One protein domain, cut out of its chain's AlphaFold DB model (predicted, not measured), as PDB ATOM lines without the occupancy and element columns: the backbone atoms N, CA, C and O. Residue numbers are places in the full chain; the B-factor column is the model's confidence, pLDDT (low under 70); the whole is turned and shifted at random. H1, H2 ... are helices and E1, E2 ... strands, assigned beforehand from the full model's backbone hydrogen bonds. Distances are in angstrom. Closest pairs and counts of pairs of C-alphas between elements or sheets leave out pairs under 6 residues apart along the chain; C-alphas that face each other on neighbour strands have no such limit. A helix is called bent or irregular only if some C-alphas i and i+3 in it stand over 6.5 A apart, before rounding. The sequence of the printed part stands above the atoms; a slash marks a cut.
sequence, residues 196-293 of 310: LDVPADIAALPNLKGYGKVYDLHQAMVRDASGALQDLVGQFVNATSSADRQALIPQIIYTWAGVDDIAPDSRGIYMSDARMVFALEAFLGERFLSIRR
ATOM      1  N   LEU A 196      35.161  91.007  79.247       97.00
ATOM      2  CA  LEU A 196      34.922  91.900  78.114       97.00
ATOM      3  C   LEU A 196      35.072  91.139  76.794       97.00
ATOM      4  O   LEU A 196      35.883  90.211  76.692       97.00
ATOM      5  N   ASP A 197      34.333  91.570  75.771       97.62
ATOM      6  CA  ASP A 197      34.476  91.048  74.413       97.62
ATOM      7  C   ASP A 197      35.913  91.243  73.919       97.62
ATOM      8  O   ASP A 197      36.450  92.350  73.965       97.62
ATOM      9  N   VAL A 198      36.538  90.167  73.432       98.06
ATOM     10  CA  VAL A 198      37.912  90.199  72.911       98.06
ATOM     11  C   VAL A 198      37.885  90.546  71.416       98.06
ATOM     12  O   VAL A 198      37.392  89.741  70.618       98.06
ATOM     13  N   PRO A 199      38.427  91.707  70.999       98.06
ATOM     14  CA  PRO A 199      38.527  92.092  69.595       98.06
ATOM     15  C   PRO A 199      39.373  91.112  68.769       98.06
ATOM     16  O   PRO A 199      40.261  90.434  69.283       98.06
ATOM     17  N   ALA A 200      39.107  91.036  67.462       98.31
ATOM     18  CA  ALA A 200      39.709  90.033  66.576       98.31
ATOM     19  C   ALA A 200      41.245  90.127  66.465       98.31
ATOM     20  O   ALA A 200      41.911  89.115  66.252       98.31
ATOM     21  N   ASP A 201      41.804  91.326  66.597       97.44
ATOM     22  CA  ASP A 201      43.245  91.576  66.598       97.44
ATOM     23  C   ASP A 201      43.920  91.067  67.880       97.44
ATOM     24  O   ASP A 201      44.959  90.414  67.787       97.44
ATOM     25  N   ILE A 202      43.302  91.256  69.052       98.44
ATOM     26  CA  ILE A 202      43.759  90.644  70.314       98.44
ATOM     27  C   ILE A 202      43.572  89.123  70.269       98.44
ATOM     28  O   ILE A 202      44.478  88.377  70.646       98.44
ATOM     29  N   ALA A 203      42.446  88.639  69.739       98.25
ATOM     30  CA  ALA A 203      42.154  87.210  69.622       98.25
ATOM     31  C   ALA A 203      43.171  86.449  68.747       98.25
ATOM     32  O   ALA A 203      43.345  85.241  68.911       98.25
ATOM     33  N   ALA A 204      43.854  87.141  67.828       97.94
ATOM     34  CA  ALA A 204      44.915  86.578  66.995       97.94
ATOM     35  C   ALA A 204      46.271  86.437  67.721       97.94
ATOM     36  O   ALA A 204      47.173  85.770  67.205       97.94
ATOM     37  N   LEU A 205      46.435  87.050  68.899       98.38
ATOM     38  CA  LEU A 205      47.648  86.971  69.715       98.38
ATOM     39  C   LEU A 205      47.601  85.781  70.692       98.38
ATOM     40  O   LEU A 205      46.521  85.286  71.021       98.38
ATOM     41  N   PRO A 206      48.755  85.309  71.205       97.88
ATOM     42  CA  PRO A 206      48.782  84.303  72.264       97.88
ATOM     43  C   PRO A 206      47.975  84.738  73.493       97.88
ATOM     44  O   PRO A 206      48.047  85.895  73.900       97.88
ATOM     45  N   ASN A 207      47.259  83.795  74.110       97.88
ATOM     46  CA  ASN A 207      46.605  84.001  75.400       97.88
ATOM     47  C   ASN A 207      47.277  83.150  76.483       97.88
ATOM     48  O   ASN A 207      47.702  82.022  76.221       97.88
ATOM     49  N   LEU A 208      47.323  83.674  77.703       96.56
ATOM     50  CA  LEU A 208      47.761  82.966  78.898       96.56
ATOM     51  C   LEU A 208      46.755  83.218  80.014       96.56
ATOM     52  O   LEU A 208      46.267  84.337  80.168       96.56
ATOM     53  N   LYS A 209      46.477  82.169  80.791       95.12
ATOM     54  CA  LYS A 209      45.598  82.267  81.952       95.12
ATOM     55  C   LYS A 209      46.246  83.150  83.026       95.12
ATOM     56  O   LYS A 209      47.427  82.970  83.335       95.12
ATOM     57  N   GLY A 210      45.466  84.074  83.571       94.00
ATOM     58  CA  GLY A 210      45.812  84.883  84.730       94.00
ATOM     59  C   GLY A 210      45.688  84.102  86.041       94.00
ATOM     60  O   GLY A 210      45.055  83.047  86.117       94.00
ATOM     61  N   TYR A 211      46.333  84.613  87.081       93.06
ATOM     62  CA  TYR A 211      46.283  84.070  88.439       93.06
ATOM     63  C   TYR A 211      46.286  85.231  89.427       93.06
ATOM     64  O   TYR A 211      46.705  86.340  89.076       93.06
ATOM     65  N   GLY A 212      45.847  84.984  90.658       93.75
ATOM     66  CA  GLY A 212      45.807  86.023  91.676       93.75
ATOM     67  C   GLY A 212      44.882  87.165  91.278       93.75
ATOM     68  O   GLY A 212      43.703  86.969  91.013       93.75
ATOM     69  N   LYS A 213      45.438  88.367  91.189       94.38
ATOM     70  CA  LYS A 213      44.723  89.598  90.822       94.38
ATOM     71  C   LYS A 213      45.030  90.046  89.398       94.38
ATOM     72  O   LYS A 213      44.940  91.228  89.075       94.38
ATOM     73  N   VAL A 214      45.480  89.117  88.558       96.25
ATOM     74  CA  VAL A 214      45.858  89.389  87.173       96.25
ATOM     75  C   VAL A 214      44.859  88.711  86.246       96.25
ATOM     76  O   VAL A 214      44.661  87.500  86.313       96.25
ATOM     77  N   TYR A 215      44.248  89.500  85.361       97.44
ATOM     78  CA  TYR A 215      43.363  89.006  84.306       97.44
ATOM     79  C   TYR A 215      44.106  88.080  83.335       97.44
ATOM     80  O   TYR A 215      45.318  88.186  83.167       97.44
ATOM     81  N   ASP A 216      43.382  87.222  82.614       97.50
ATOM     82  CA  ASP A 216      43.933  86.535  81.440       97.50
ATOM     83  C   ASP A 216      44.573  87.539  80.470       97.50
ATOM     84  O   ASP A 216      44.091  88.663  80.329       97.50
ATOM     85  N   LEU A 217      45.647  87.148  79.779       98.25
ATOM     86  CA  LEU A 217      46.448  88.067  78.960       98.25
ATOM     87  C   LEU A 217      45.600  88.823  77.926       98.25
ATOM     88  O   LEU A 217      45.765  90.026  77.752       98.25
ATOM     89  N   HIS A 218      44.648  88.143  77.283       98.44
ATOM     90  CA  HIS A 218      43.665  88.781  76.398       98.44
ATOM     91  C   HIS A 218      42.803  89.812  77.126       98.44
ATOM     92  O   HIS A 218      42.677  90.934  76.656       98.44
ATOM     93  N   GLN A 219      42.246  89.462  78.284       98.31
ATOM     94  CA  GLN A 219      41.416  90.372  79.078       98.31
ATOM     95  C   GLN A 219      42.208  91.576  79.608       98.31
ATOM     96  O   GLN A 219      41.652  92.670  79.698       98.31
ATOM     97  N   ALA A 220      43.496  91.396  79.911       98.00
ATOM     98  CA  ALA A 220      44.402  92.479  80.273       98.00
ATOM     99  C   ALA A 220      44.690  93.402  79.080       98.00
ATOM    100  O   ALA A 220      44.613  94.615  79.229       98.00
ATOM    101  N   MET A 221      44.939  92.849  77.883       98.56
ATOM    102  CA  MET A 221      45.106  93.649  76.660       98.56
ATOM    103  C   MET A 221      43.846  94.452  76.324       98.56
ATOM    104  O   MET A 221      43.951  95.618  75.967       98.56
ATOM    105  N   VAL A 222      42.654  93.862  76.480       98.12
ATOM    106  CA  VAL A 222      41.376  94.562  76.249       98.12
ATOM    107  C   VAL A 222      41.186  95.735  77.219       98.12
ATOM    108  O   VAL A 222      40.624  96.760  76.840       98.12
ATOM    109  N   ARG A 223      41.647  95.595  78.467       97.31
ATOM    110  CA  ARG A 223      41.527  96.626  79.513       97.31
ATOM    111  C   ARG A 223      42.634  97.675  79.472       97.31
ATOM    112  O   ARG A 223      42.465  98.751  80.044       97.31
ATOM    113  N   ASP A 224      43.747  97.390  78.805       97.31
ATOM    114  CA  ASP A 224      44.832  98.343  78.619       97.31
ATOM    115  C   ASP A 224      44.464  99.386  77.555       97.31
ATOM    116  O   ASP A 224      44.739  99.237  76.364       97.31
ATOM    117  N   ALA A 225      43.879 100.495  78.009       94.69
ATOM    118  CA  ALA A 225      43.494 101.610  77.149       94.69
ATOM    119  C   ALA A 225      44.676 102.256  76.395       94.69
ATOM    120  O   ALA A 225      44.449 102.997  75.437       94.69
ATOM    121  N   SER A 226      45.923 102.015  76.819       96.62
ATOM    122  CA  SER A 226      47.110 102.529  76.130       96.62
ATOM    123  C   SER A 226      47.518 101.686  74.917       96.62
ATOM    124  O   SER A 226      48.209 102.198  74.037       96.62
ATOM    125  N   GLY A 227      47.100 100.415  74.865       97.44
ATOM    126  CA  GLY A 227      47.523  99.434  73.861       97.44
ATOM    127  C   GLY A 227      48.953  98.903  74.045       97.44
ATOM    128  O   GLY A 227      49.407  98.084  73.244       97.44
ATOM    129  N   ALA A 228      49.667  99.326  75.093       97.94
ATOM    130  CA  ALA A 228      51.063  98.967  75.323       97.94
ATOM    131  C   ALA A 228      51.269  97.453  75.469       97.94
ATOM    132  O   ALA A 228      52.212  96.897  74.899       97.94
ATOM    133  N   LEU A 229      50.382  96.761  76.188       98.44
ATOM    134  CA  LEU A 229      50.487  95.317  76.380       98.44
ATOM    135  C   LEU A 229      50.282  94.561  75.062       98.44
ATOM    136  O   LEU A 229      51.044  93.640  74.756       98.44
ATOM    137  N   GLN A 230      49.298  94.977  74.261       98.50
ATOM    138  CA  GLN A 230      49.051  94.406  72.935       98.50
ATOM    139  C   GLN A 230      50.270  94.586  72.022       98.50
ATOM    140  O   GLN A 230      50.711  93.624  71.383       98.50
ATOM    141  N   ASP A 231      50.869  95.778  72.016       98.50
ATOM    142  CA  ASP A 231      52.072  96.078  71.239       98.50
ATOM    143  C   ASP A 231      53.276  95.233  71.676       98.50
ATOM    144  O   ASP A 231      54.003  94.703  70.829       98.50
ATOM    145  N   LEU A 232      53.496  95.066  72.983       98.50
ATOM    146  CA  LEU A 232      54.583  94.240  73.520       98.50
ATOM    147  C   LEU A 232      54.426  92.764  73.129       98.50
ATOM    148  O   LEU A 232      55.392  92.124  72.698       98.50
ATOM    149  N   VAL A 233      53.209  92.223  73.227       98.50
ATOM    150  CA  VAL A 233      52.913  90.843  72.812       98.50
ATOM    151  C   VAL A 233      53.091  90.688  71.298       98.50
ATOM    152  O   VAL A 233      53.712  89.721  70.847       98.50
ATOM    153  N   GLY A 234      52.638  91.661  70.503       98.31
ATOM    154  CA  GLY A 234      52.854  91.695  69.055       98.31
ATOM    155  C   GLY A 234      54.340  91.715  68.675       98.31
ATOM    156  O   GLY A 234      54.771  90.962  67.796       98.31
ATOM    157  N   GLN A 235      55.157  92.512  69.368       98.38
ATOM    158  CA  GLN A 235      56.614  92.528  69.189       98.38
ATOM    159  C   GLN A 235      57.240  91.173  69.525       98.38
ATOM    160  O   GLN A 235      58.082  90.684  68.772       98.38
ATOM    161  N   PHE A 236      56.804  90.523  70.607       98.00
ATOM    162  CA  PHE A 236      57.321  89.211  71.003       98.00
ATOM    163  C   PHE A 236      57.018  88.128  69.964       98.00
ATOM    164  O   PHE A 236      57.883  87.305  69.651       98.00
ATOM    165  N   VAL A 237      55.807  88.135  69.397       97.50
ATOM    166  CA  VAL A 237      55.409  87.207  68.328       97.50
ATOM    167  C   VAL A 237      56.279  87.407  67.085       97.50
ATOM    168  O   VAL A 237      56.776  86.423  66.526       97.50
ATOM    169  N   ASN A 238      56.514  88.662  66.698       97.50
ATOM    170  CA  ASN A 238      57.273  89.030  65.500       97.50
ATOM    171  C   ASN A 238      58.802  88.978  65.678       97.50
ATOM    172  O   ASN A 238      59.536  89.001  64.689       97.50
ATOM    173  N   ALA A 239      59.303  88.889  66.912       97.50
ATOM    174  CA  ALA A 239      60.731  88.841  67.197       97.50
ATOM    175  C   ALA A 239      61.390  87.589  66.595       97.50
ATOM    176  O   ALA A 239      61.013  86.444  66.885       97.50
ATOM    177  N   THR A 240      62.425  87.807  65.783       96.50
ATOM    178  CA  THR A 240      63.153  86.741  65.076       96.50
ATOM    179  C   THR A 240      64.312  86.162  65.882       96.50
ATOM    180  O   THR A 240      64.787  85.076  65.556       96.50
ATOM    181  N   SER A 241      64.787  86.859  66.920       97.31
ATOM    182  CA  SER A 241      65.891  86.399  67.765       97.31
ATOM    183  C   SER A 241      65.418  86.008  69.166       97.31
ATOM    184  O   SER A 241      64.499  86.599  69.736       97.31
ATOM    185  N   SER A 242      66.081  85.007  69.755       96.06
ATOM    186  CA  SER A 242      65.826  84.621  71.147       96.06
ATOM    187  C   SER A 242      66.207  85.725  72.136       96.06
ATOM    188  O   SER A 242      65.628  85.779  73.215       96.06
ATOM    189  N   ALA A 243      67.174  86.580  71.791       96.75
ATOM    190  CA  ALA A 243      67.607  87.676  72.649       96.75
ATOM    191  C   ALA A 243      66.519  88.755  72.760       96.75
ATOM    192  O   ALA A 243      66.198  89.176  73.869       96.75
ATOM    193  N   ASP A 244      65.891  89.118  71.638       95.62
ATOM    194  CA  ASP A 244      64.805  90.106  71.617       95.62
ATOM    195  C   ASP A 244      63.581  89.586  72.377       95.62
ATOM    196  O   ASP A 244      63.017  90.287  73.215       95.62
ATOM    197  N   ARG A 245      63.225  88.307  72.175       96.62
ATOM    198  CA  ARG A 245      62.160  87.652  72.954       96.62
ATOM    199  C   ARG A 245      62.453  87.686  74.452       96.62
ATOM    200  O   ARG A 245      61.574  88.032  75.233       96.62
ATOM    201  N   GLN A 246      63.684  87.367  74.853       95.81
ATOM    202  CA  GLN A 246      64.083  87.368  76.261       95.81
ATOM    203  C   GLN A 246      64.017  88.769  76.888       95.81
ATOM    204  O   GLN A 246      63.672  88.889  78.061       95.81
ATOM    205  N   ALA A 247      64.322  89.818  76.121       95.81
ATOM    206  CA  ALA A 247      64.251  91.204  76.581       95.81
ATOM    207  C   ALA A 247      62.808  91.726  76.736       95.81
ATOM    208  O   ALA A 247      62.566  92.611  77.559       95.81
ATOM    209  N   LEU A 248      61.857  91.176  75.971       97.69
ATOM    210  CA  LEU A 248      60.439  91.550  76.018       97.69
ATOM    211  C   LEU A 248      59.672  90.873  77.162       97.69
ATOM    212  O   LEU A 248      58.730  91.463  77.679       97.69
ATOM    213  N   ILE A 249      60.072  89.669  77.592       95.62
ATOM    214  CA  ILE A 249      59.353  88.910  78.636       95.62
ATOM    215  C   ILE A 249      59.128  89.728  79.922       95.62
ATOM    216  O   ILE A 249      57.982  89.790  80.363       95.62
ATOM    217  N   PRO A 250      60.144  90.376  80.531       94.38
ATOM    218  CA  PRO A 250      59.918  91.156  81.746       94.38
ATOM    219  C   PRO A 250      58.975  92.339  81.522       94.38
ATOM    220  O   PRO A 250      58.156  92.618  82.384       94.38
ATOM    221  N   GLN A 251      59.050  92.991  80.356       96.06
ATOM    222  CA  GLN A 251      58.168  94.110  80.009       96.06
ATOM    223  C   GLN A 251      56.719  93.631  79.910       96.06
ATOM    224  O   GLN A 251      55.855  94.186  80.571       96.06
ATOM    225  N   ILE A 252      56.470  92.530  79.190       97.94
ATOM    226  CA  ILE A 252      55.136  91.919  79.098       97.94
ATOM    227  C   ILE A 252      54.610  91.557  80.484       97.94
ATOM    228  O   ILE A 252      53.471  91.872  80.792       97.94
ATOM    229  N   ILE A 253      55.419  90.907  81.327       96.75
ATOM    230  CA  ILE A 253      54.984  90.496  82.670       96.75
ATOM    231  C   ILE A 253      54.651  91.712  83.539       96.75
ATOM    232  O   ILE A 253      53.656  91.675  84.257       96.75
ATOM    233  N   TYR A 254      55.457  92.774  83.493       96.62
ATOM    234  CA  TYR A 254      55.218  93.965  84.305       96.62
ATOM    235  C   TYR A 254      53.983  94.731  83.852       96.62
ATOM    236  O   TYR A 254      53.164  95.083  84.700       96.62
ATOM    237  N   THR A 255      53.803  94.888  82.541       97.44
ATOM    238  CA  THR A 255      52.620  95.544  81.985       97.44
ATOM    239  C   THR A 255      51.366  94.721  82.199       97.44
ATOM    240  O   THR A 255      50.333  95.248  82.598       97.44
ATOM    241  N   TRP A 256      51.463  93.402  82.060       97.94
ATOM    242  CA  TRP A 256      50.353  92.499  82.337       97.94
ATOM    243  C   TRP A 256      49.942  92.514  83.816       97.94
ATOM    244  O   TRP A 256      48.752  92.547  84.120       97.94
ATOM    245  N   ALA A 257      50.906  92.540  84.737       96.31
ATOM    246  CA  ALA A 257      50.636  92.622  86.172       96.31
ATOM    247  C   ALA A 257      50.292  94.046  86.661       96.31
ATOM    248  O   ALA A 257      49.990  94.211  87.842       96.31
ATOM    249  N   GLY A 258      50.361  95.068  85.798       95.12
ATOM    250  CA  GLY A 258      50.080  96.464  86.151       95.12
ATOM    251  C   GLY A 258      51.113  97.089  87.094       95.12
ATOM    252  O   GLY A 258      50.761  97.885  87.963       95.12
ATOM    253  N   VAL A 259      52.388  96.704  86.974       94.69
ATOM    254  CA  VAL A 259      53.466  97.131  87.888       94.69
ATOM    255  C   VAL A 259      54.530  98.003  87.218       94.69
ATOM    256  O   VAL A 259      55.589  98.221  87.808       94.69
ATOM    257  N   ASP A 260      54.291  98.518  86.010       89.69
ATOM    258  CA  ASP A 260      55.286  99.319  85.274       89.69
ATOM    259  C   ASP A 260      55.718 100.578  86.031       89.69
ATOM    260  O   ASP A 260      56.899 100.934  86.008       89.69
ATOM    261  N   ASP A 261      54.777 101.197  86.750       89.94
ATOM    262  CA  ASP A 261      54.977 102.440  87.502       89.94
ATOM    263  C   ASP A 261      55.678 102.236  88.856       89.94
ATOM    264  O   ASP A 261      55.987 103.198  89.568       89.94
ATOM    265  N   ILE A 262      55.957 100.989  89.243       89.06
ATOM    266  CA  ILE A 262      56.674 100.705  90.485       89.06
ATOM    267  C   ILE A 262      58.165 101.004  90.304       89.06
ATOM    268  O   ILE A 262      58.856 100.410  89.474       89.06
ATOM    269  N   ALA A 263      58.693 101.872  91.171       87.19
ATOM    270  CA  ALA A 263      60.119 102.174  91.222       87.19
ATOM    271  C   ALA A 263      60.945 100.890  91.491       87.19
ATOM    272  O   ALA A 263      60.702 100.217  92.505       87.19
ATOM    273  N   PRO A 264      61.935 100.543  90.639       86.25
ATOM    274  CA  PRO A 264      62.711  99.304  90.770       86.25
ATOM    275  C   PRO A 264      63.450  99.134  92.106       86.25
ATOM    276  O   PRO A 264      63.716  98.012  92.521       86.25
ATOM    277  N   ASP A 265      63.764 100.220  92.809       84.44
ATOM    278  CA  ASP A 265      64.488 100.233  94.087       84.44
ATOM    279  C   ASP A 265      63.571 100.276  95.327       84.44
ATOM    280  O   ASP A 265      64.045 100.231  96.468       84.44
ATOM    281  N   SER A 266      62.247 100.285  95.138       83.62
ATOM    282  CA  SER A 266      61.246 100.437  96.210       83.62
ATOM    283  C   SER A 266      61.221  99.309  97.253       83.62
ATOM    284  O   SER A 266      60.647  99.471  98.332       83.62
ATOM    285  N   ARG A 267      61.863  98.166  96.979       73.88
ATOM    286  CA  ARG A 267      61.968  97.016  97.900       73.88
ATOM    287  C   ARG A 267      63.374  96.829  98.494       73.88
ATOM    288  O   ARG A 267      63.660  95.791  99.088       73.88
ATOM    289  N   GLY A 268      64.215  97.864  98.429       68.38
ATOM    290  CA  GLY A 268      65.516  97.928  99.098       68.38
ATOM    291  C   GLY A 268      66.690  97.403  98.265       68.38
ATOM    292  O   GLY A 268      66.521  96.744  97.247       68.38
ATOM    293  N   ILE A 269      67.909  97.676  98.743       64.75
ATOM    294  CA  ILE A 269      69.169  97.559  97.977       64.75
ATOM    295  C   ILE A 269      69.552  96.146  97.506       64.75
ATOM    296  O   ILE A 269      70.467  96.000  96.701       64.75
ATOM    297  N   TYR A 270      68.906  95.106  98.037       68.06
ATOM    298  CA  TYR A 270      69.201  93.708  97.702       68.06
ATOM    299  C   TYR A 270      68.284  93.150  96.605       68.06
ATOM    300  O   TYR A 270      68.509  92.031  96.147       68.06
ATOM    301  N   MET A 271      67.267  93.909  96.189       72.12
ATOM    302  CA  MET A 271      66.397  93.571  95.067       72.12
ATOM    303  C   MET A 271      66.772  94.455  93.880       72.12
ATOM    304  O   MET A 271      66.689  95.675  93.973       72.12
ATOM    305  N   SER A 272      67.201  93.848  92.773       75.25
ATOM    306  CA  SER A 272      67.625  94.592  91.578       75.25
ATOM    307  C   SER A 272      66.458  95.207  90.806       75.25
ATOM    308  O   SER A 272      66.654  96.199  90.113       75.25
ATOM    309  N   ASP A 273      65.268  94.609  90.901       86.06
ATOM    310  CA  ASP A 273      64.043  95.152  90.319       86.06
ATOM    311  C   ASP A 273      62.824  94.733  91.150       86.06
ATOM    312  O   ASP A 273      62.366  93.589  91.102       86.06
ATOM    313  N   ALA A 274      62.302  95.666  91.942       87.88
ATOM    314  CA  ALA A 274      61.139  95.461  92.794       87.88
ATOM    315  C   ALA A 274      59.893  95.033  92.007       87.88
ATOM    316  O   ALA A 274      59.066  94.308  92.562       87.88
ATOM    317  N   ARG A 275      59.773  95.404  90.725       92.50
ATOM    318  CA  ARG A 275      58.630  95.034  89.873       92.50
ATOM    319  C   ARG A 275      58.460  93.529  89.747       92.50
ATOM    320  O   ARG A 275      57.333  93.062  89.687       92.50
ATOM    321  N   MET A 276      59.546  92.754  89.816       89.81
ATOM    322  CA  MET A 276      59.455  91.290  89.863       89.81
ATOM    323  C   MET A 276      58.670  90.806  91.079       89.81
ATOM    324  O   MET A 276      57.850  89.902  90.962       89.81
ATOM    325  N   VAL A 277      58.918  91.402  92.248       88.88
ATOM    326  CA  VAL A 277      58.213  91.034  93.479       88.88
ATOM    327  C   VAL A 277      56.758  91.450  93.375       88.88
ATOM    328  O   VAL A 277      55.901  90.618  93.615       88.88
ATOM    329  N   PHE A 278      56.470  92.684  92.959       90.19
ATOM    330  CA  PHE A 278      55.088  93.144  92.815       90.19
ATOM    331  C   PHE A 278      54.306  92.344  91.764       90.19
ATOM    332  O   PHE A 278      53.140  92.037  91.985       90.19
ATOM    333  N   ALA A 279      54.943  91.933  90.663       93.62
ATOM    334  CA  ALA A 279      54.324  91.038  89.693       93.62
ATOM    335  C   ALA A 279      54.016  89.670  90.321       93.62
ATOM    336  O   ALA A 279      52.907  89.166  90.174       93.62
ATOM    337  N   LEU A 280      54.959  89.082  91.068       91.56
ATOM    338  CA  LEU A 280      54.705  87.837  91.802       91.56
ATOM    339  C   LEU A 280      53.574  87.997  92.824       91.56
ATOM    340  O   LEU A 280      52.747  87.102  92.935       91.56
ATOM    341  N   GLU A 281      53.514  89.123  93.536       90.69
ATOM    342  CA  GLU A 281      52.428  89.429  94.475       90.69
ATOM    343  C   GLU A 281      51.073  89.467  93.762       90.69
ATOM    344  O   GLU A 281      50.111  88.857  94.224       90.69
ATOM    345  N   ALA A 282      51.009  90.124  92.601       93.50
ATOM    346  CA  ALA A 282      49.803  90.178  91.787       93.50
ATOM    347  C   ALA A 282      49.369  88.776  91.330       93.50
ATOM    348  O   ALA A 282      48.220  88.406  91.546       93.50
ATOM    349  N   PHE A 283      50.280  87.963  90.782       92.81
ATOM    350  CA  PHE A 283      49.963  86.609  90.301       92.81
ATOM    351  C   PHE A 283      49.662  85.593  91.411       92.81
ATOM    352  O   PHE A 283      48.995  84.593  91.158       92.81
ATOM    353  N   LEU A 284      50.158  85.814  92.629       90.19
ATOM    354  CA  LEU A 284      49.834  84.983  93.793       90.19
ATOM    355  C   LEU A 284      48.582  85.468  94.532       90.19
ATOM    356  O   LEU A 284      48.067  84.741  95.372       90.19
ATOM    357  N   GLY A 285      48.113  86.681  94.236       86.44
ATOM    358  CA  GLY A 285      47.013  87.327  94.949       86.44
ATOM    359  C   GLY A 285      47.389  87.821  96.349       86.44
ATOM    360  O   GLY A 285      46.522  88.243  97.112       86.44
ATOM    361  N   GLU A 286      48.679  87.837  96.689       81.69
ATOM    362  CA  GLU A 286      49.167  88.083  98.044       81.69
ATOM    363  C   GLU A 286      50.392  88.986  98.089       81.69
ATOM    364  O   GLU A 286      51.259  88.939  97.224       81.69
ATOM    365  N   ARG A 287      50.517  89.780  99.156       77.56
ATOM    366  CA  ARG A 287      51.681  90.649  99.364       77.56
ATOM    367  C   ARG A 287      52.773  89.937 100.157       77.56
ATOM    368  O   ARG A 287      52.520  89.409 101.238       77.56
ATOM    369  N   PHE A 288      54.022  90.064  99.718       69.88
ATOM    370  CA  PHE A 288      55.183  89.754 100.541       69.88
ATOM    371  C   PHE A 288      55.479  90.940 101.466       69.88
ATOM    372  O   PHE A 288      55.627  92.096 101.048       69.88
ATOM    373  N   LEU A 289      55.610  90.660 102.763       57.28
ATOM    374  CA  LEU A 289      56.072  91.650 103.728       57.28
ATOM    375  C   LEU A 289      57.580  91.489 103.939       57.28
ATOM    376  O   LEU A 289      58.102  90.397 104.159       57.28
ATOM    377  N   SER A 290      58.307  92.605 103.907       47.19
ATOM    378  CA  SER A 290      59.704  92.623 104.346       47.19
ATOM    379  C   SER A 290      59.732  92.600 105.874       47.19
ATOM    380  O   SER A 290      59.468  93.620 106.515       47.19
ATOM    381  N   ILE A 291      60.100  91.471 106.476       43.06
ATOM    382  CA  ILE A 291      60.247  91.379 107.930       43.06
ATOM    383  C   ILE A 291      61.622  91.947 108.301       43.06
ATOM    384  O   ILE A 291      62.659  91.362 107.989       43.06
ATOM    385  N   ARG A 292      61.657  93.098 108.985       34.16
ATOM    386  CA  ARG A 292      62.889  93.595 109.620       34.16
ATOM    387  C   ARG A 292      63.099  92.863 110.948       34.16
ATOM    388  O   ARG A 292      62.630  93.330 111.982       34.16
ATOM    389  N   ARG A 293      63.828  91.743 110.950       32.62
ATOM    390  CA  ARG A 293      64.493  91.262 112.177       32.62
ATOM    391  C   ARG A 293      65.856  91.942 112.279       32.62
ATOM    392  O   ARG A 293      66.507  92.156 111.261       32.62
TER     393      ARG A 293
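Overview. This is residues 196 to 293 of the 310 residues of an uncharacterized protein of Desulfobulbaceae bacterium A2 (UniProt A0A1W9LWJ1). A helical hairpin, H3 and H4, forms the middle of an elongated model; the short helices H1 and H2 sit together on one side of it, and H5 packs crosswise on residues 253 to 254 of H4 on the other. Beyond H5 the strand E1 sticks out as a tail that makes one end of the longest axis, and two long links without named elements join H1 to H2 and H4 to H5. The printed part has 98 residues, with five named helices and then one named strand, in the order H1, H2, H3, H4, H5, E1, and its class is mostly helix. It is only just compact, close to loose, with a radius of gyration of the C-alphas of 14.7 A, and its C-alphas span 52 by 32 by 20 A.

Along the chain. H1 is residues 200 to 203, from C-alpha 200 at (39.709, 90.033, 66.576), 4.8 A long. H2 is residues 217 to 223, 9.9 A long, and H3 is residues 228 to 238, 15.3 A long. H4, residues 242 to 256, is the longest helix at 20.7 A, from C-alpha 242 at (65.826, 84.621, 71.147). H4 is irregular, but only just: C-alphas 247 and 250 are 6.7 A apart. H5 is residues 274 to 284, 15.4 A long. E1 is residues 289 to 293, 11.9 A long, and its C-alpha 293 is at (64.493, 91.262, 112.177).

Arrangement. H2 and H4 are the hub, touching three other helices each. H1 touches H2, the closest C-alphas being those of Ile 202 and His 218, 6.4 A apart. H2 and H3 only just touch, with 3 pairs of C-alphas within 8 A, and only at the corner by their link; the closest are Met 221 and Gln 230, 5.5 A. H2 and H4 only just touch, also with 3 pairs, H4 with residue 256 alone; the C-alphas of Ala 220 and Trp 256 are closest, 6.3 A. H3 and H4 form a helical hairpin and touch at a shallow tilt of 22 degrees, opposite ways, with the C-alphas of Phe 236 and Arg 245 closest, 5.4 A. H4 touches H5 with residues 253 to 254 alone, at a steep tilt of 66 degrees, the same way; the C-alphas of Tyr 254 and Ala 279 are closest, 6.2 A. The helix packing is only just mostly crossed, 1 of 3 pairs being at a shallow tilt. E1 pairs with no named strand and is apart from H5. In H2, H3 and H5 every O i to N i+4 pair is within hydrogen-bond range, in H4 9 of 11; H1 is too short for such a pair, and 0 of its 1 O i to N i+3 pair is within range.

Size, cuts and confidence. The C-alphas of Ala 200 and Arg 293, the two farthest apart, are 51.9 A apart. The printed part has no cut. The links from H1 to H2, 13 residues, and from H4 to H5, 17 residues, are long. The mean pLDDT of the printed part is 90.4, and residues 268 to 270 and 288 to 293 are under 70.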